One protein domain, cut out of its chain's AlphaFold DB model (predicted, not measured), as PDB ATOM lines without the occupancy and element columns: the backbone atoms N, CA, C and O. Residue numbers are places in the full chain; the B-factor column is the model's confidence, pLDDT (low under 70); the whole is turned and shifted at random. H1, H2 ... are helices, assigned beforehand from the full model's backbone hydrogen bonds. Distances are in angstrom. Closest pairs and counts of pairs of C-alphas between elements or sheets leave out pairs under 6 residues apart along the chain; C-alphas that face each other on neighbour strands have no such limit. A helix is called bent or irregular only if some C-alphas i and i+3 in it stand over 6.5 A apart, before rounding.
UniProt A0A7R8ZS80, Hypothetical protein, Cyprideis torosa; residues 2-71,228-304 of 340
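What this domain is: This is residues 2 to 71 and 228 to 304 of the 340 residues of the protein "Hypothetical protein" of Cyprideis torosa (UniProt A0A7R8ZS80). A flat slab of crossed helices: H4 crosses H2, with H3 side by side with H2, and next to these H1 crosses H5a, the first arm of the bent helix H5. The second arm, H5b, touches no helix and reaches away towards one end of the longest axis, while a long link, residues 21 to 45, joins H1 to H2. The printed part has 147 residues with five named helices, H1 to H5 in chain order, and no named strand; the class is all helix. It is only just loose, close to compact, with a radius of gyration of the C-alphas of 18.0 A and spans of 62 by 40 by 21 A.

How they stand to each other: The longest helix, H5, residues 272 to 295, was assigned as one helix by its hydrogen bonds but is bent: C-alphas 280 and 283 are 6.8 A apart. Its arms H5a, residues 272 to 280, and H5b, residues 283 to 295, stand at a steep tilt of 41 degrees. H1, residues 6 to 20, touches H5a, the closest C-alphas being those of Gly 16 and Phe 279 at 4.1 A; they run the same way at a tilt of 38 degrees, only just steep. H1 is close to H5b but not clearly touching, with C-alphas Ala 20 and Glu 283 closest at 6.0 A. H2, residues 46 to 65, touches H5a with residues 46 to 54 alone, closest at C-alphas Leu 53 and Met 272, 7.1 A, opposite ways at a shallow tilt of 13 degrees. H4, residues 249 to 267, touches H2 at a steep tilt of 53 degrees, the same way, with C-alphas Gly 52 and Gly 259 closest at 4.0 A. H4 and H5a only just touch, with 3 pairs of C-alphas within 8 A, and only at the corner; the closest are Arg 266 and Met 272, 7.2 A. H3, residues 228 to 246, touches H2 at a shallow tilt of 14 degrees, opposite ways, closest at C-alphas Val 48 and Val 242, 6.0 A. H1 and H3 are apart. Every O i to N i+4 pair is within hydrogen-bond range in H1, H4, H5a and H5b, against 14 of 16 in H2 and 12 of 15 in H3.

Where its parts are: H1 begins at C-alpha 6 (20.879, 1.129, 47.856) and is 21.3 A long. H2 is 27.8 A, H3 28.9 A and H4 27.4 A long. H5b ends at C-alpha 295 (14.377, 29.506, 30.866).

The domain as a whole: The C-alphas of Lys 71 and Asn 297 are the two farthest apart, 63.5 A. Residues 72 to 227 are not printed, and C-alphas 71 and 228 are 15.4 A apart across this cut. The link from H1 to H2 is long. Confidence is under 70 at residues 2 to 4 and 66 to 71.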
ATOM      1  N   VAL A   2      20.593  -4.455  42.997       40.69
ATOM      2  CA  VAL A   2      20.178  -3.027  43.125       40.69
ATOM      3  C   VAL A   2      19.394  -2.823  44.428       40.69
ATOM      4  O   VAL A   2      19.603  -1.842  45.131       40.69
ATOM      5  N   GLY A   3      18.621  -3.832  44.848       44.81
ATOM      6  CA  GLY A   3      17.888  -3.832  46.122       44.81
ATOM      7  C   GLY A   3      18.641  -4.339  47.360       44.81
ATOM      8  O   GLY A   3      18.005  -4.522  48.385       44.81
ATOM      9  N   ASP A   4      19.952  -4.599  47.283       54.66
ATOM     10  CA  ASP A   4      20.695  -5.200  48.416       54.66
ATOM     11  C   ASP A   4      21.551  -4.165  49.172       54.66
ATOM     12  O   ASP A   4      21.780  -4.287  50.371       54.66
ATOM     13  N   LYS A   5      22.010  -3.106  48.478       70.38
ATOM     14  CA  LYS A   5      22.843  -2.023  49.037       70.38
ATOM     15  C   LYS A   5      22.523  -0.679  48.343       70.38
ATOM     16  O   LYS A   5      23.355  -0.187  47.581       70.38
ATOM     17  N   PRO A   6      21.339  -0.070  48.577       77.12
ATOM     18  CA  PRO A   6      20.879   1.129  47.856       77.12
ATOM     19  C   PRO A   6      21.852   2.313  47.961       77.12
ATOM     20  O   PRO A   6      22.048   3.042  46.993       77.12
ATOM     21  N   VAL A   7      22.537   2.449  49.101       84.75
ATOM     22  CA  VAL A   7      23.566   3.477  49.316       84.75
ATOM     23  C   VAL A   7      24.741   3.317  48.348       84.75
ATOM     24  O   VAL A   7      25.210   4.303  47.791       84.75
ATOM     25  N   LYS A   8      25.199   2.083  48.087       86.94
ATOM     26  CA  LYS A   8      26.297   1.836  47.137       86.94
ATOM     27  C   LYS A   8      25.879   2.138  45.705       86.94
ATOM     28  O   LYS A   8      26.685   2.661  44.945       86.94
ATOM     29  N   THR A   9      24.627   1.852  45.352       85.62
ATOM     30  CA  THR A   9      24.064   2.230  44.050       85.62
ATOM     31  C   THR A   9      24.051   3.745  43.882       85.62
ATOM     32  O   THR A   9      24.537   4.235  42.873       85.62
ATOM     33  N   LEU A  10      23.565   4.487  44.884       87.94
ATOM     34  CA  LEU A  10      23.544   5.950  44.847       87.94
ATOM     35  C   LEU A  10      24.957   6.532  44.720       87.94
ATOM     36  O   LEU A  10      25.195   7.375  43.864       87.94
ATOM     37  N   LEU A  11      25.901   6.051  45.533       92.06
ATOM     38  CA  LEU A  11      27.296   6.486  45.471       92.06
ATOM     39  C   LEU A  11      27.939   6.154  44.118       92.06
ATOM     40  O   LEU A  11      28.628   7.001  43.566       92.06
ATOM     41  N   ALA A  12      27.682   4.968  43.555       91.88
ATOM     42  CA  ALA A  12      28.143   4.611  42.213       91.88
ATOM     43  C   ALA A  12      27.622   5.604  41.164       91.88
ATOM     44  O   ALA A  12      28.408   6.111  40.369       91.88
ATOM     45  N   THR A  13      26.325   5.928  41.199       91.00
ATOM     46  CA  THR A  13      25.720   6.917  40.297       91.00
ATOM     47  C   THR A  13      26.343   8.299  40.472       91.00
ATOM     48  O   THR A  13      26.632   8.950  39.477       91.00
ATOM     49  N   MET A  14      26.593   8.739  41.710       93.25
ATOM     50  CA  MET A  14      27.233  10.031  41.988       93.25
ATOM     51  C   MET A  14      28.681  10.083  41.496       93.25
ATOM     52  O   MET A  14      29.093  11.096  40.942       93.25
ATOM     53  N   ILE A  15      29.435   8.987  41.633       94.88
ATOM     54  CA  ILE A  15      30.777   8.870  41.048       94.88
ATOM     55  C   ILE A  15      30.683   9.007  39.525       94.88
ATOM     56  O   ILE A  15      31.399   9.815  38.942       94.88
ATOM     57  N   GLY A  16      29.762   8.285  38.884       93.50
ATOM     58  CA  GLY A  16      29.532   8.397  37.442       93.50
ATOM     59  C   GLY A  16      29.185   9.818  37.004       93.50
ATOM     60  O   GLY A  16      29.806  10.341  36.085       93.50
ATOM     61  N   LEU A  17      28.259  10.464  37.718       93.12
ATOM     62  CA  LEU A  17      27.864  11.849  37.478       93.12
ATOM     63  C   LEU A  17      29.061  12.798  37.601       93.12
ATOM     64  O   LEU A  17      29.263  13.643  36.740       93.12
ATOM     65  N   SER A  18      29.889  12.630  38.637       93.25
ATOM     66  CA  SER A  18      31.078  13.465  38.836       93.25
ATOM     67  C   SER A  18      32.090  13.320  37.698       93.25
ATOM     68  O   SER A  18      32.619  14.323  37.227       93.25
ATOM     69  N   LEU A  19      32.296  12.099  37.189       93.62
ATOM     70  CA  LEU A  19      33.179  11.853  36.048       93.62
ATOM     71  C   LEU A  19      32.654  12.503  34.760       93.62
ATOM     72  O   LEU A  19      33.455  12.956  33.951       93.62
ATOM     73  N   ALA A  20      31.332  12.585  34.583       91.38
ATOM     74  CA  ALA A  20      30.717  13.231  33.422       91.38
ATOM     75  C   ALA A  20      30.839  14.766  33.435       91.38
ATOM     76  O   ALA A  20      30.733  15.389  32.388       91.38
ATOM     77  N   THR A  21      31.078  15.381  34.599       89.75
ATOM     78  CA  THR A  21      31.278  16.843  34.706       89.75
ATOM     79  C   THR A  21      32.703  17.305  34.389       89.75
ATOM     80  O   THR A  21      32.977  18.506  34.418       89.75
ATOM     81  N   ILE A  22      33.625  16.368  34.144       93.12
ATOM     82  CA  ILE A  22      35.012  16.664  33.779       93.12
ATOM     83  C   ILE A  22      35.041  17.132  32.323       93.12
ATOM     84  O   ILE A  22      34.509  16.440  31.458       93.12
ATOM     85  N   GLY A  23      35.696  18.262  32.059       90.56
ATOM     86  CA  GLY A  23      35.848  18.836  30.721       90.56
ATOM     87  C   GLY A  23      35.315  20.260  30.607       90.56
ATOM     88  O   GLY A  23      35.079  20.949  31.605       90.56
ATOM     89  N   VAL A  24      35.176  20.732  29.372       87.19
ATOM     90  CA  VAL A  24      34.606  22.041  29.056       87.19
ATOM     91  C   VAL A  24      33.087  22.025  29.219       87.19
ATOM     92  O   VAL A  24      32.384  21.193  28.651       87.19
ATOM     93  N   ASP A  25      32.546  22.974  29.981       84.81
ATOM     94  CA  ASP A  25      31.098  23.176  30.019       84.81
ATOM     95  C   ASP A  25      30.620  23.822  28.719       84.81
ATOM     96  O   ASP A  25      30.910  24.992  28.465       84.81
ATOM     97  N   ALA A  26      29.812  23.098  27.945       76.75
ATOM     98  CA  ALA A  26      29.258  23.570  26.678       76.75
ATOM     99  C   ALA A  26      28.466  24.890  26.793       76.75
ATOM    100  O   ALA A  26      28.387  25.637  25.822       76.75
ATOM    101  N   ASN A  27      27.889  25.201  27.963       78.06
ATOM    102  CA  ASN A  27      27.115  26.435  28.146       78.06
ATOM    103  C   ASN A  27      27.972  27.653  28.508       78.06
ATOM    104  O   ASN A  27      27.643  28.766  28.105       78.06
ATOM    105  N   SER A  28      29.023  27.473  29.313       81.75
ATOM    106  CA  SER A  28      29.831  28.588  29.837       81.75
ATOM    107  C   SER A  28      31.237  28.683  29.244       81.75
ATOM    108  O   SER A  28      31.904  29.694  29.446       81.75
ATOM    109  N   GLY A  29      31.705  27.651  28.536       83.62
ATOM    110  CA  GLY A  29      33.075  27.545  28.024       83.62
ATOM    111  C   GLY A  29      34.135  27.349  29.114       83.62
ATOM    112  O   GLY A  29      35.327  27.403  28.825       83.62
ATOM    113  N   VAL A  30      33.728  27.149  30.373       87.88
ATOM    114  CA  VAL A  30      34.646  26.992  31.507       87.88
ATOM    115  C   VAL A  30      35.111  25.544  31.610       87.88
ATOM    116  O   VAL A  30      34.287  24.631  31.676       87.88
ATOM    117  N   TYR A  31      36.424  25.346  31.702       89.50
ATOM    118  CA  TYR A  31      37.034  24.048  31.982       89.50
ATOM    119  C   TYR A  31      36.841  23.648  33.447       89.50
ATOM    120  O   TYR A  31      37.150  24.415  34.363       89.50
ATOM    121  N   ARG A  32      36.340  22.435  33.679       90.75
ATOM    122  CA  ARG A  32      36.057  21.893  35.011       90.75
ATOM    123  C   ARG A  32      36.812  20.601  35.232       90.75
ATOM    124  O   ARG A  32      36.753  19.694  34.409       90.75
ATOM    125  N   PHE A  33      37.497  20.516  36.371       89.81
ATOM    126  CA  PHE A  33      38.221  19.314  36.797       89.81
ATOM    127  C   PHE A  33      39.226  18.784  35.755       89.81
ATOM    128  O   PHE A  33      39.545  17.600  35.751       89.81
ATOM    129  N   THR A  34      39.741  19.660  34.885       86.88
ATOM    130  CA  THR A  34      40.732  19.313  33.854       86.88
ATOM    131  C   THR A  34      42.160  19.283  34.394       86.88
ATOM    132  O   THR A  34      43.053  18.780  33.725       86.88
ATOM    133  N   PHE A  35      42.388  19.802  35.608       87.19
ATOM    134  CA  PHE A  35      43.698  19.846  36.273       87.19
ATOM    135  C   PHE A  35      44.819  20.469  35.418       87.19
ATOM    136  O   PHE A  35      45.978  20.100  35.573       87.19
ATOM    137  N   ASP A  36      44.465  21.422  34.545       84.62
ATOM    138  CA  ASP A  36      45.372  22.072  33.580       84.62
ATOM    139  C   ASP A  36      45.969  21.116  32.521       84.62
ATOM    140  O   ASP A  36      46.901  21.468  31.800       84.62
ATOM    141  N   ASP A  37      45.415  19.904  32.389       86.88
ATOM    142  CA  ASP A  37      45.766  18.960  31.327       86.88
ATOM    143  C   ASP A  37      44.844  19.152  30.118       86.88
ATOM    144  O   ASP A  37      43.616  19.036  30.203       86.88
ATOM    145  N   VAL A  38      45.453  19.410  28.958       86.62
ATOM    146  CA  VAL A  38      44.739  19.614  27.694       86.62
ATOM    147  C   VAL A  38      43.937  18.373  27.301       86.62
ATOM    148  O   VAL A  38      42.843  18.526  26.768       86.62
ATOM    149  N   HIS A  39      44.402  17.162  27.626       86.50
ATOM    150  CA  HIS A  39      43.706  15.920  27.270       86.50
ATOM    151  C   HIS A  39      42.382  15.730  28.019       86.50
ATOM    152  O   HIS A  39      41.522  14.989  27.556       86.50
ATOM    153  N   LEU A  40      42.193  16.406  29.158       88.50
ATOM    154  CA  LEU A  40      40.931  16.391  29.903       88.50
ATOM    155  C   LEU A  40      39.977  17.512  29.481       88.50
ATOM    156  O   LEU A  40      38.847  17.541  29.959       88.50
ATOM    157  N   SER A  41      40.401  18.419  28.595       87.00
ATOM    158  CA  SER A  41      39.584  19.542  28.112       87.00
ATOM    159  C   SER A  41      38.278  19.091  27.470       87.00
ATOM    160  O   SER A  41      37.235  19.683  27.738       87.00
ATOM    161  N   ASP A  42      38.329  18.011  26.691       84.50
ATOM    162  CA  ASP A  42      37.167  17.431  26.006       84.50
ATOM    163  C   ASP A  42      36.375  16.462  26.905       84.50
ATOM    164  O   ASP A  42      35.403  15.844  26.473       84.50
ATOM    165  N   GLY A  43      36.780  16.338  28.173       88.62
ATOM    166  CA  GLY A  43      36.209  15.418  29.143       88.62
ATOM    167  C   GLY A  43      36.698  13.980  28.989       88.62
ATOM    168  O   GLY A  43      37.551  13.651  28.166       88.62
ATOM    169  N   ILE A  44      36.175  13.097  29.840       91.00
ATOM    170  CA  ILE A  44      36.491  11.669  29.751       91.00
ATOM    171  C   ILE A  44      35.574  11.038  28.717       91.00
ATOM    172  O   ILE A  44      34.359  11.179  28.777       91.00
ATOM    173  N   GLN A  45      36.138  10.266  27.801       87.69
ATOM    174  CA  GLN A  45      35.329   9.642  26.770       87.69
ATOM    175  C   GLN A  45      34.611   8.398  27.256       87.69
ATOM    176  O   GLN A  45      35.162   7.551  27.963       87.69
ATOM    177  N   PHE A  46      33.390   8.228  26.764       87.94
ATOM    178  CA  PHE A  46      32.550   7.087  27.087       87.94
ATOM    179  C   PHE A  46      33.237   5.733  26.830       87.94
ATOM    180  O   PHE A  46      33.186   4.844  27.684       87.94
ATOM    181  N   ILE A  47      33.944   5.581  25.702       88.75
ATOM    182  CA  ILE A  47      34.671   4.344  25.370       88.75
ATOM    183  C   ILE A  47      35.763   4.046  26.407       88.75
ATOM    184  O   ILE A  47      35.890   2.902  26.848       88.75
ATOM    185  N   VAL A  48      36.504   5.066  26.848       92.12
ATOM    186  CA  VAL A  48      37.572   4.943  27.854       92.12
ATOM    187  C   VAL A  48      36.997   4.479  29.195       92.12
ATOM    188  O   VAL A  48      37.524   3.546  29.804       92.12
ATOM    189  N   VAL A  49      35.866   5.056  29.618       92.50
ATOM    190  CA  VAL A  49      35.160   4.658  30.849       92.50
ATOM    191  C   VAL A  49      34.682   3.212  30.775       92.50
ATOM    192  O   VAL A  49      34.924   2.438  31.699       92.50
ATOM    193  N   VAL A  50      34.016   2.825  29.685       90.44
ATOM    194  CA  VAL A  50      33.478   1.467  29.520       90.44
ATOM    195  C   VAL A  50      34.595   0.435  29.474       90.44
ATOM    196  O   VAL A  50      34.514  -0.567  30.180       90.44
ATOM    197  N   ILE A  51      35.652   0.673  28.696       91.88
ATOM    198  CA  ILE A  51      36.763  -0.276  28.583       91.88
ATOM    199  C   ILE A  51      37.523  -0.386  29.909       91.88
ATOM    200  O   ILE A  51      37.832  -1.500  30.337       91.88
ATOM    201  N   GLY A  52      37.761   0.724  30.611       93.75
ATOM    202  CA  GLY A  52      38.353   0.686  31.947       93.75
ATOM    203  C   GLY A  52      37.483  -0.101  32.932       93.75
ATOM    204  O   GLY A  52      37.895  -1.126  33.480       93.75
ATOM    205  N   LEU A  53      36.233   0.327  33.123       92.50
ATOM    206  CA  LEU A  53      35.341  -0.220  34.149       92.50
ATOM    207  C   LEU A  53      34.776  -1.608  33.839       92.50
ATOM    208  O   LEU A  53      34.396  -2.305  34.784       92.50
ATOM    209  N   PHE A  54      34.711  -2.045  32.580       87.81
ATOM    210  CA  PHE A  54      34.275  -3.401  32.230       87.81
ATOM    211  C   PHE A  54      35.408  -4.333  31.842       87.81
ATOM    212  O   PHE A  54      35.455  -5.425  32.396       87.81
ATOM    213  N   SER A  55      36.308  -3.942  30.944       91.88
ATOM    214  CA  SER A  55      37.336  -4.859  30.442       91.88
ATOM    215  C   SER A  55      38.531  -4.942  31.385       91.88
ATOM    216  O   SER A  55      38.881  -6.028  31.845       91.88
ATOM    217  N   VAL A  56      39.150  -3.802  31.712       93.69
ATOM    218  CA  VAL A  56      40.378  -3.779  32.525       93.69
ATOM    219  C   VAL A  56      40.098  -4.251  33.953       93.69
ATOM    220  O   VAL A  56      40.830  -5.087  34.479       93.69
ATOM    221  N   SER A  57      39.014  -3.783  34.577       92.38
ATOM    222  CA  SER A  57      38.662  -4.222  35.935       92.38
ATOM    223  C   SER A  57      38.311  -5.714  36.028       92.38
ATOM    224  O   SER A  57      38.641  -6.357  37.025       92.38
ATOM    225  N   GLU A  58      37.677  -6.286  34.996       88.94
ATOM    226  CA  GLU A  58      37.373  -7.718  34.927       88.94
ATOM    227  C   GLU A  58      38.650  -8.538  34.761       88.94
ATOM    228  O   GLU A  58      38.825  -9.528  35.465       88.94
ATOM    229  N   ILE A  59      39.585  -8.095  33.912       91.44
ATOM    230  CA  ILE A  59      40.907  -8.723  33.790       91.44
ATOM    231  C   ILE A  59      41.590  -8.807  35.162       91.44
ATOM    232  O   ILE A  59      42.084  -9.870  35.536       91.44
ATOM    233  N   LEU A  60      41.589  -7.714  35.931       90.75
ATOM    234  CA  LEU A  60      42.200  -7.680  37.264       90.75
ATOM    235  C   LEU A  60      41.516  -8.650  38.244       90.75
ATOM    236  O   LEU A  60      42.204  -9.349  38.988       90.75
ATOM    237  N   LEU A  61      40.181  -8.755  38.213       89.00
ATOM    238  CA  LEU A  61      39.436  -9.736  39.020       89.00
ATOM    239  C   LEU A  61      39.726 -11.181  38.602       89.00
ATOM    240  O   LEU A  61      39.898 -12.052  39.455       89.00
ATOM    241  N   MET A  62      39.798 -11.449  37.299       86.19
ATOM    242  CA  MET A  62      40.105 -12.778  36.770       86.19
ATOM    243  C   MET A  62      41.507 -13.234  37.189       86.19
ATOM    244  O   MET A  62      41.687 -14.384  37.598       86.19
ATOM    245  N   LEU A  63      42.494 -12.334  37.138       84.69
ATOM    246  CA  LEU A  63      43.861 -12.609  37.587       84.69
ATOM    247  C   LEU A  63      43.911 -12.962  39.080       84.69
ATOM    248  O   LEU A  63      44.592 -13.913  39.455       84.69
ATOM    249  N   GLU A  64      43.138 -12.277  39.921       84.62
ATOM    250  CA  GLU A  64      43.027 -12.603  41.348       84.62
ATOM    251  C   GLU A  64      42.380 -13.977  41.590       84.62
ATOM    252  O   GLU A  64      42.881 -14.776  42.386       84.62
ATOM    253  N   GLY A  65      41.305 -14.296  40.863       73.38
ATOM    254  CA  GLY A  65      40.602 -15.580  40.970       73.38
ATOM    255  C   GLY A  65      41.420 -16.792  40.505       73.38
ATOM    256  O   GLY A  65      41.094 -17.927  40.853       73.38
ATOM    257  N   THR A  66      42.510 -16.569  39.767       69.06
ATOM    258  CA  THR A  66      43.362 -17.628  39.197       69.06
ATOM    259  C   THR A  66      44.109 -18.438  40.258       69.06
ATOM    260  O   THR A  66      44.449 -19.596  40.015       69.06
ATOM    261  N   HIS A  67      44.309 -17.892  41.463       55.56
ATOM    262  CA  HIS A  67      44.909 -18.638  42.576       55.56
ATOM    263  C   HIS A  67      44.033 -19.794  43.089       55.56
ATOM    264  O   HIS A  67      44.555 -20.744  43.672       55.56
ATOM    265  N   SER A  68      42.719 -19.761  42.845       53.53
ATOM    266  CA  SER A  68      41.804 -20.852  43.182       53.53
ATOM    267  C   SER A  68      41.626 -21.744  41.951       53.53
ATOM    268  O   SER A  68      40.857 -21.414  41.056       53.53
ATOM    269  N   GLY A  69      42.376 -22.850  41.889       50.72
ATOM    270  CA  GLY A  69      42.525 -23.720  40.713       50.72
ATOM    271  C   GLY A  69      41.274 -23.887  39.837       50.72
ATOM    272  O   GLY A  69      40.170 -24.144  40.322       50.72
ATOM    273  N   GLN A  70      41.460 -23.764  38.519       54.91
ATOM    274  CA  GLN A  70      40.376 -23.878  37.548       54.91
ATOM    275  C   GLN A  70      39.759 -25.282  37.598       54.91
ATOM    276  O   GLN A  70      40.384 -26.274  37.222       54.91
ATOM    277  N   LYS A  71      38.502 -25.382  38.047       54.25
ATOM    278  CA  LYS A  71      37.715 -26.602  37.853       54.25
ATOM    279  C   LYS A  71      37.431 -26.729  36.364       54.25
ATOM    280  O   LYS A  71      36.624 -25.978  35.824       54.25
ATOM    281  N   TRP A 228      45.645 -17.576  30.667       82.25
ATOM    282  CA  TRP A 228      46.870 -17.002  30.105       82.25
ATOM    283  C   TRP A 228      46.764 -16.641  28.615       82.25
ATOM    284  O   TRP A 228      47.569 -15.850  28.144       82.25
ATOM    285  N   VAL A 229      45.808 -17.201  27.861       84.56
ATOM    286  CA  VAL A 229      45.512 -16.759  26.482       84.56
ATOM    287  C   VAL A 229      44.386 -15.731  26.485       84.56
ATOM    288  O   VAL A 229      44.460 -14.725  25.783       84.56
ATOM    289  N   LEU A 230      43.348 -15.976  27.291       84.44
ATOM    290  CA  LEU A 230      42.142 -15.153  27.305       84.44
ATOM    291  C   LEU A 230      42.428 -13.715  27.762       84.44
ATOM    292  O   LEU A 230      42.026 -12.769  27.090       84.44
ATOM    293  N   VAL A 231      43.153 -13.543  28.873       88.38
ATOM    294  CA  VAL A 231      43.426 -12.222  29.461       88.38
ATOM    295  C   VAL A 231      44.268 -11.335  28.537       88.38
ATOM    296  O   VAL A 231      43.832 -10.213  28.272       88.38
ATOM    297  N   PRO A 232      45.408 -11.793  27.979       89.81
ATOM    298  CA  PRO A 232      46.158 -10.992  27.013       89.81
ATOM    299  C   PRO A 232      45.355 -10.659  25.754       89.81
ATOM    300  O   PRO A 232      45.483  -9.555  25.232       89.81
ATOM    301  N   GLY A 233      44.493 -11.573  25.292       91.81
ATOM    302  CA  GLY A 233      43.594 -11.318  24.165       91.81
ATOM    303  C   GLY A 233      42.618 -10.173  24.443       91.81
ATOM    304  O   GLY A 233      42.531  -9.235  23.652       91.81
ATOM    305  N   ILE A 234      41.933 -10.203  25.592       90.69
ATOM    306  CA  ILE A 234      41.018  -9.124  26.002       90.69
ATOM    307  C   ILE A 234      41.787  -7.809  26.175       90.69
ATOM    308  O   ILE A 234      41.312  -6.769  25.721       90.69
ATOM    309  N   ALA A 235      42.976  -7.841  26.784       91.88
ATOM    310  CA  ALA A 235      43.808  -6.656  26.985       91.88
ATOM    311  C   ALA A 235      44.244  -6.024  25.654       91.88
ATOM    312  O   ALA A 235      44.122  -4.813  25.490       91.88
ATOM    313  N   ALA A 236      44.685  -6.834  24.686       93.56
ATOM    314  CA  ALA A 236      45.086  -6.358  23.364       93.56
ATOM    315  C   ALA A 236      43.911  -5.718  22.613       93.56
ATOM    316  O   ALA A 236      44.029  -4.595  22.133       93.56
ATOM    317  N   VAL A 237      42.756  -6.392  22.568       93.12
ATOM    318  CA  VAL A 237      41.547  -5.855  21.920       93.12
ATOM    319  C   VAL A 237      41.069  -4.577  22.615       93.12
ATOM    320  O   VAL A 237      40.685  -3.626  21.943       93.12
ATOM    321  N   SER A 238      41.140  -4.522  23.947       91.81
ATOM    322  CA  SER A 238      40.757  -3.342  24.731       91.81
ATOM    323  C   SER A 238      41.684  -2.155  24.471       91.81
ATOM    324  O   SER A 238      41.205  -1.046  24.257       91.81
ATOM    325  N   ALA A 239      43.001  -2.383  24.434       91.88
ATOM    326  CA  ALA A 239      43.979  -1.346  24.121       91.88
ATOM    327  C   ALA A 239      43.794  -0.818  22.691       91.88
ATOM    328  O   ALA A 239      43.750   0.391  22.485       91.88
ATOM    329  N   VAL A 240      43.604  -1.711  21.715       92.69
ATOM    330  CA  VAL A 240      43.292  -1.314  20.334       92.69
ATOM    331  C   VAL A 240      41.984  -0.525  20.280       92.69
ATOM    332  O   VAL A 240      41.937   0.500  19.613       92.69
ATOM    333  N   GLY A 241      40.948  -0.951  21.004       88.94
ATOM    334  CA  GLY A 241      39.650  -0.275  21.036       88.94
ATOM    335  C   GLY A 241      39.714   1.146  21.594       88.94
ATOM    336  O   GLY A 241      39.123   2.046  21.009       88.94
ATOM    337  N   VAL A 242      40.459   1.365  22.682       90.12
ATOM    338  CA  VAL A 242      40.685   2.709  23.245       90.12
ATOM    339  C   VAL A 242      41.516   3.562  22.289       90.12
ATOM    340  O   VAL A 242      41.153   4.696  21.988       90.12
ATOM    341  N   TYR A 243      42.613   3.007  21.773       89.44
ATOM    342  CA  TYR A 243      43.531   3.748  20.913       89.44
ATOM    343  C   TYR A 243      42.920   4.095  19.548       89.44
ATOM    344  O   TYR A 243      43.254   5.123  18.971       89.44
ATOM    345  N   ALA A 244      42.000   3.280  19.030       86.88
ATOM    346  CA  ALA A 244      41.379   3.494  17.725       86.88
ATOM    347  C   ALA A 244      40.516   4.763  17.641       86.88
ATOM    348  O   ALA A 244      40.245   5.218  16.534       86.88
ATOM    349  N   VAL A 245      40.076   5.324  18.774       77.88
ATOM    350  CA  VAL A 245      39.165   6.478  18.773       77.88
ATOM    351  C   VAL A 245      39.923   7.788  18.537       77.88
ATOM    352  O   VAL A 245      39.597   8.512  17.604       77.88
ATOM    353  N   HIS A 246      40.958   8.068  19.341       79.44
ATOM    354  CA  HIS A 246      41.700   9.341  19.284       79.44
ATOM    355  C   HIS A 246      43.206   9.182  19.073       79.44
ATOM    356  O   HIS A 246      43.920  10.178  18.998       79.44
ATOM    357  N   ALA A 247      43.710   7.947  18.969       83.69
ATOM    358  CA  ALA A 247      45.136   7.649  18.834       83.69
ATOM    359  C   ALA A 247      46.011   8.327  19.908       83.69
ATOM    360  O   ALA A 247      47.171   8.654  19.654       83.69
ATOM    361  N   THR A 248      45.469   8.532  21.118       86.00
ATOM    362  CA  THR A 248      46.210   9.114  22.243       86.00
ATOM    363  C   THR A 248      46.671   8.034  23.217       86.00
ATOM    364  O   THR A 248      45.991   7.038  23.478       86.00
ATOM    365  N   THR A 249      47.860   8.227  23.784       90.25
ATOM    366  CA  THR A 249      48.365   7.385  24.877       90.25
ATOM    367  C   THR A 249      47.740   7.758  26.219       90.25
ATOM    368  O   THR A 249      47.672   6.911  27.110       90.25
ATOM    369  N   PHE A 250      47.249   8.992  26.357       91.62
ATOM    370  CA  PHE A 250      46.548   9.457  27.548       91.62
ATOM    371  C   PHE A 250      45.306   8.605  27.829       91.62
ATOM    372  O   PHE A 250      45.160   8.091  28.937       91.62
ATOM    373  N   ASP A 251      44.483   8.348  26.809       91.00
ATOM    374  CA  ASP A 251      43.274   7.529  26.942       91.00
ATOM    375  C   ASP A 251      43.584   6.092  27.375       91.00
ATOM    376  O   ASP A 251      42.843   5.499  28.161       91.00
ATOM    377  N   LEU A 252      44.712   5.532  26.922       92.94
ATOM    378  CA  LEU A 252      45.174   4.208  27.352       92.94
ATOM    379  C   LEU A 252      45.522   4.190  28.842       92.94
ATOM    380  O   LEU A 252      45.108   3.279  29.561       92.94
ATOM    381  N   VAL A 253      46.264   5.192  29.316       94.50
ATOM    382  CA  VAL A 253      46.616   5.313  30.737       94.50
ATOM    383  C   VAL A 253      45.361   5.546  31.573       94.50
ATOM    384  O   VAL A 253      45.172   4.881  32.593       94.50
ATOM    385  N   LEU A 254      44.467   6.424  31.122       94.19
ATOM    386  CA  LEU A 254      43.214   6.718  31.803       94.19
ATOM    387  C   LEU A 254      42.309   5.483  31.886       94.19
ATOM    388  O   LEU A 254      41.770   5.202  32.955       94.19
ATOM    389  N   ALA A 255      42.204   4.687  30.818       94.75
ATOM    390  CA  ALA A 255      41.478   3.417  30.833       94.75
ATOM    391  C   ALA A 255      42.047   2.446  31.879       94.75
ATOM    392  O   ALA A 255      41.286   1.777  32.581       94.75
ATOM    393  N   VAL A 256      43.375   2.383  32.026       95.62
ATOM    394  CA  VAL A 256      44.023   1.558  33.057       95.62
ATOM    395  C   VAL A 256      43.713   2.083  34.459       95.62
ATOM    396  O   VAL A 256      43.320   1.298  35.321       95.62
ATOM    397  N   VAL A 257      43.820   3.393  34.692       96.00
ATOM    398  CA  VAL A 257      43.499   4.024  35.987       96.00
ATOM    399  C   VAL A 257      42.039   3.781  36.367       96.00
ATOM    400  O   VAL A 257      41.756   3.304  37.469       96.00
ATOM    401  N   LEU A 258      41.106   4.030  35.445       95.94
ATOM    402  CA  LEU A 258      39.686   3.737  35.637       95.94
ATOM    403  C   LEU A 258      39.448   2.240  35.842       95.94
ATOM    404  O   LEU A 258      38.601   1.869  36.648       95.94
ATOM    405  N   GLY A 259      40.212   1.371  35.185       95.31
ATOM    406  CA  GLY A 259      40.155  -0.070  35.397       95.31
ATOM    407  C   GLY A 259      40.572  -0.507  36.792       95.31
ATOM    408  O   GLY A 259      39.889  -1.329  37.405       95.31
ATOM    409  N   VAL A 260      41.633   0.086  37.338       96.38
ATOM    410  CA  VAL A 260      42.058  -0.140  38.726       96.38
ATOM    411  C   VAL A 260      41.005   0.381  39.708       96.38
ATOM    412  O   VAL A 260      40.639  -0.325  40.648       96.38
ATOM    413  N   LEU A 261      40.448   1.573  39.474       96.12
ATOM    414  CA  LEU A 261      39.352   2.110  40.290       96.12
ATOM    415  C   LEU A 261      38.107   1.217  40.223       96.12
ATOM    416  O   LEU A 261      37.522   0.886  41.254       96.12
ATOM    417  N   GLY A 262      37.733   0.764  39.027       94.44
ATOM    418  CA  GLY A 262      36.635  -0.172  38.807       94.44
ATOM    419  C   GLY A 262      36.857  -1.491  39.539       94.44
ATOM    420  O   GLY A 262      35.938  -1.999  40.173       94.44
ATOM    421  N   TYR A 263      38.083  -2.017  39.528       95.00
ATOM    422  CA  TYR A 263      38.459  -3.217  40.274       95.00
ATOM    423  C   TYR A 263      38.234  -3.045  41.786       95.00
ATOM    424  O   TYR A 263      37.586  -3.887  42.414       95.00
ATOM    425  N   LEU A 264      38.678  -1.923  42.363       95.19
ATOM    426  CA  LEU A 264      38.459  -1.609  43.781       95.19
ATOM    427  C   LEU A 264      36.968  -1.459  44.113       95.19
ATOM    428  O   LEU A 264      36.477  -2.041  45.082       95.19
ATOM    429  N   LEU A 265      36.223  -0.727  43.286       93.38
ATOM    430  CA  LEU A 265      34.785  -0.533  43.464       93.38
ATOM    431  C   LEU A 265      34.022  -1.865  43.374       93.38
ATOM    432  O   LEU A 265      33.115  -2.111  44.172       93.38
ATOM    433  N   ARG A 266      34.410  -2.764  42.462       90.38
ATOM    434  CA  ARG A 266      33.820  -4.107  42.347       90.38
ATOM    435  C   ARG A 266      34.114  -4.967  43.568       90.38
ATOM    436  O   ARG A 266      33.200  -5.626  44.053       90.38
ATOM    437  N   LYS A 267      35.336  -4.909  44.114       89.50
ATOM    438  CA  LYS A 267      35.674  -5.557  45.396       89.50
ATOM    439  C   LYS A 267      34.801  -5.075  46.546       89.50
ATOM    440  O   LYS A 267      34.486  -5.834  47.455       89.50
ATOM    441  N   MET A 268      34.394  -3.814  46.500       90.44
ATOM    442  CA  MET A 268      33.472  -3.232  47.464       90.44
ATOM    443  C   MET A 268      31.993  -3.484  47.116       90.44
ATOM    444  O   MET A 268      31.131  -2.861  47.734       90.44
ATOM    445  N   ASP A 269      31.652  -4.368  46.173       87.38
ATOM    446  CA  ASP A 269      30.287  -4.634  45.683       87.38
ATOM    447  C   ASP A 269      29.542  -3.402  45.132       87.38
ATOM    448  O   ASP A 269      28.320  -3.288  45.284       87.38
ATOM    449  N   PHE A 270      30.243  -2.433  44.540       88.94
ATOM    450  CA  PHE A 270      29.566  -1.326  43.864       88.94
ATOM    451  C   PHE A 270      29.001  -1.797  42.516       88.94
ATOM    452  O   PHE A 270      29.691  -2.483  41.756       88.94
ATOM    453  N   PRO A 271      27.758  -1.423  42.173       86.31
ATOM    454  CA  PRO A 271      27.174  -1.779  40.888       86.31
ATOM    455  C   PRO A 271      27.763  -0.906  39.771       86.31
ATOM    456  O   PRO A 271      27.368   0.246  39.599       86.31
ATOM    457  N   MET A 272      28.670  -1.470  38.964       87.38
ATOM    458  CA  MET A 272      29.290  -0.765  37.823       87.38
ATOM    459  C   MET A 272      28.262  -0.207  36.835       87.38
ATOM    460  O   MET A 272      28.446   0.872  36.279       87.38
ATOM    461  N   SER A 273      27.144  -0.915  36.651       84.00
ATOM    462  CA  SER A 273      26.048  -0.469  35.794       84.00
ATOM    463  C   SER A 273      25.446   0.866  36.238       84.00
ATOM    464  O   SER A 273      25.048   1.646  35.384       84.00
ATOM    465  N   ALA A 274      25.379   1.137  37.546       87.44
ATOM    466  CA  ALA A 274      24.853   2.396  38.074       87.44
ATOM    467  C   ALA A 274      25.838   3.555  37.877       87.44
ATOM    468  O   ALA A 274      25.420   4.669  37.579       87.44
ATOM    469  N   LEU A 275      27.142   3.281  37.979       91.88
ATOM    470  CA  LEU A 275      28.182   4.261  37.668       91.88
ATOM    471  C   LEU A 275      28.111   4.671  36.197       91.88
ATOM    472  O   LEU A 275      28.005   5.854  35.896       91.88
ATOM    473  N   ILE A 276      28.085   3.703  35.282       88.94
ATOM    474  CA  ILE A 276      28.011   3.990  33.842       88.94
ATOM    475  C   ILE A 276      26.704   4.690  33.487       88.94
ATOM    476  O   ILE A 276      26.701   5.609  32.676       88.94
ATOM    477  N   LEU A 277      25.604   4.306  34.136       87.00
ATOM    478  CA  LEU A 277      24.334   5.006  34.008       87.00
ATOM    479  C   LEU A 277      24.444   6.482  34.416       87.00
ATOM    480  O   LEU A 277      24.000   7.350  33.671       87.00
ATOM    481  N   GLY A 278      25.040   6.763  35.579       89.69
ATOM    482  CA  GLY A 278      25.266   8.130  36.054       89.69
ATOM    483  C   GLY A 278      26.193   8.927  35.140       89.69
ATOM    484  O   GLY A 278      25.963  10.113  34.938       89.69
ATOM    485  N   PHE A 279      27.192   8.269  34.552       91.06
ATOM    486  CA  PHE A 279      28.113   8.885  33.604       91.06
ATOM    487  C   PHE A 279      27.411   9.276  32.294       91.06
ATOM    488  O   PHE A 279      27.422  10.439  31.912       91.06
ATOM    489  N   VAL A 280      26.722   8.331  31.645       86.94
ATOM    490  CA  VAL A 280      26.049   8.570  30.354       86.94
ATOM    491  C   VAL A 280      24.913   9.585  30.482       86.94
ATOM    492  O   VAL A 280      24.739  10.436  29.618       86.94
ATOM    493  N   LEU A 281      24.133   9.512  31.562       86.19
ATOM    494  CA  LEU A 281      23.038  10.456  31.784       86.19
ATOM    495  C   LEU A 281      23.502  11.783  32.388       86.19
ATOM    496  O   LEU A 281      22.698  12.707  32.452       86.19
ATOM    497  N   GLY A 282      24.748  11.890  32.856       89.38
ATOM    498  CA  GLY A 282      25.219  13.060  33.590       89.38
ATOM    499  C   GLY A 282      25.246  14.316  32.738       89.38
ATOM    500  O   GLY A 282      24.684  15.335  33.137       89.38
ATOM    501  N   GLU A 283      25.792  14.213  31.529       84.19
ATOM    502  CA  GLU A 283      25.815  15.320  30.574       84.19
ATOM    503  C   GLU A 283      24.391  15.747  30.183       84.19
ATOM    504  O   GLU A 283      24.039  16.925  30.266       84.19
ATOM    505  N   MET A 284      23.526  14.779  29.857       83.81
ATOM    506  CA  MET A 284      22.122  15.052  29.538       83.81
ATOM    507  C   MET A 284      21.396  15.717  30.712       83.81
ATOM    508  O   MET A 284      20.627  16.657  30.510       83.81
ATOM    509  N   LEU A 285      21.614  15.238  31.938       89.06
ATOM    510  CA  LEU A 285      21.012  15.797  33.144       89.06
ATOM    511  C   LEU A 285      21.459  17.243  33.347       89.06
ATOM    512  O   LEU A 285      20.613  18.114  33.548       89.06
ATOM    513  N   GLU A 286      22.762  17.506  33.266       88.44
ATOM    514  CA  GLU A 286      23.317  18.842  33.447       88.44
ATOM    515  C   GLU A 286      22.799  19.817  32.383       88.44
ATOM    516  O   GLU A 286      22.305  20.894  32.728       88.44
ATOM    517  N   GLN A 287      22.848  19.440  31.105       86.69
ATOM    518  CA  GLN A 287      22.368  20.280  30.006       86.69
ATOM    519  C   GLN A 287      20.874  20.596  30.150       86.69
ATOM    520  O   GLN A 287      20.465  21.749  30.004       86.69
ATOM    521  N   ASN A 288      20.048  19.601  30.491       87.62
ATOM    522  CA  ASN A 288      18.611  19.807  30.676       87.62
ATOM    523  C   ASN A 288      18.288  20.646  31.916       87.62
ATOM    524  O   ASN A 288      17.407  21.505  31.848       87.62
ATOM    525  N   LEU A 289      19.007  20.442  33.023       89.44
ATOM    526  CA  LEU A 289      18.855  21.244  34.236       89.44
ATOM    527  C   LEU A 289      19.232  22.705  33.978       89.44
ATOM    528  O   LEU A 289      18.473  23.608  34.330       89.44
ATOM    529  N   ARG A 290      20.366  22.949  33.314       86.81
ATOM    530  CA  ARG A 290      20.801  24.303  32.936       86.81
ATOM    531  C   ARG A 290      19.822  24.967  31.989       86.81
ATOM    532  O   ARG A 290      19.475  26.122  32.205       86.81
ATOM    533  N   ARG A 291      19.330  24.241  30.983       87.25
ATOM    534  CA  ARG A 291      18.304  24.744  30.066       87.25
ATOM    535  C   ARG A 291      17.042  25.157  30.822       87.25
ATOM    536  O   ARG A 291      16.536  26.249  30.588       87.25
ATOM    537  N   ALA A 292      16.569  24.332  31.757       88.12
ATOM    538  CA  ALA A 292      15.406  24.657  32.579       88.12
ATOM    539  C   ALA A 292      15.639  25.915  33.435       88.12
ATOM    540  O   ALA A 292      14.816  26.828  33.403       88.12
ATOM    541  N   LEU A 293      16.775  26.001  34.136       89.00
ATOM    542  CA  LEU A 293      17.122  27.164  34.960       89.00
ATOM    543  C   LEU A 293      17.350  28.428  34.125       89.00
ATOM    544  O   LEU A 293      16.991  29.518  34.550       89.00
ATOM    545  N   SER A 294      17.901  28.308  32.918       87.31
ATOM    546  CA  SER A 294      18.062  29.443  32.009       87.31
ATOM    547  C   SER A 294      16.713  29.981  31.534       87.31
ATOM    548  O   SER A 294      16.551  31.192  31.438       87.31
ATOM    549  N   ILE A 295      15.740  29.105  31.255       88.12
ATOM    550  CA  ILE A 295      14.377  29.506  30.866       88.12
ATOM    551  C   ILE A 295      13.656  30.199  32.033       88.12
ATOM    552  O   ILE A 295      12.870  31.116  31.811       88.12
ATOM    553  N   SER A 296      13.929  29.785  33.272       87.31
ATOM    554  CA  SER A 296      13.313  30.344  34.479       87.31
ATOM    555  C   SER A 296      14.090  31.500  35.117       87.31
ATOM    556  O   SER A 296      13.765  31.894  36.234       87.31
ATOM    557  N   ASN A 297      15.120  32.038  34.453       86.19
ATOM    558  CA  ASN A 297      16.021  33.058  35.012       86.19
ATOM    559  C   ASN A 297      16.628  32.672  36.379       86.19
ATOM    560  O   ASN A 297      16.851  33.520  37.241       86.19
ATOM    561  N   GLY A 298      16.895  31.384  36.587       83.88
ATOM    562  CA  GLY A 298      17.482  30.836  37.808       83.88
ATOM    563  C   GLY A 298      16.468  30.414  38.872       83.88
ATOM    564  O   GLY A 298      16.872  29.877  39.902       83.88
ATOM    565  N   GLU A 299      15.164  30.588  38.646       86.75
ATOM    566  CA  GLU A 299      14.147  30.105  39.582       86.75
ATOM    567  C   GLU A 299      14.076  28.571  39.573       86.75
ATOM    568  O   GLU A 299      13.741  27.947  38.561       86.75
ATOM    569  N   THR A 300      14.314  27.942  40.725       85.69
ATOM    570  CA  THR A 300      14.231  26.477  40.891       85.69
ATOM    571  C   THR A 300      12.798  25.945  40.883       85.69
ATOM    572  O   THR A 300      12.586  24.736  40.809       85.69
ATOM    573  N   ASP A 301      11.804  26.831  40.950       84.94
ATOM    574  CA  ASP A 301      10.385  26.473  40.969       84.94
ATOM    575  C   ASP A 301       9.946  25.789  39.656       84.94
ATOM    576  O   ASP A 301       9.071  24.927  39.640       84.94
ATOM    577  N   ILE A 302      10.640  26.051  38.539       84.69
ATOM    578  CA  ILE A 302      10.364  25.383  37.254       84.69
ATOM    579  C   ILE A 302      10.467  23.848  37.322       84.69
ATOM    580  O   ILE A 302       9.816  23.152  36.544       84.69
ATOM    581  N   LEU A 303      11.220  23.311  38.288       84.44
ATOM    582  CA  LEU A 303      11.359  21.871  38.507       84.44
ATOM    583  C   LEU A 303      10.089  21.221  39.084       84.44
ATOM    584  O   LEU A 303       9.931  20.005  38.966       84.44
ATOM    585  N   TRP A 304       9.174  22.009  39.659       86.75
ATOM    586  CA  TRP A 304       7.966  21.530  40.348       86.75
ATOM    587  C   TRP A 304       6.672  22.186  39.838       86.75
ATOM    588  O   TRP A 304       5.588  21.763  40.225       86.75
TER     589      TRP A 304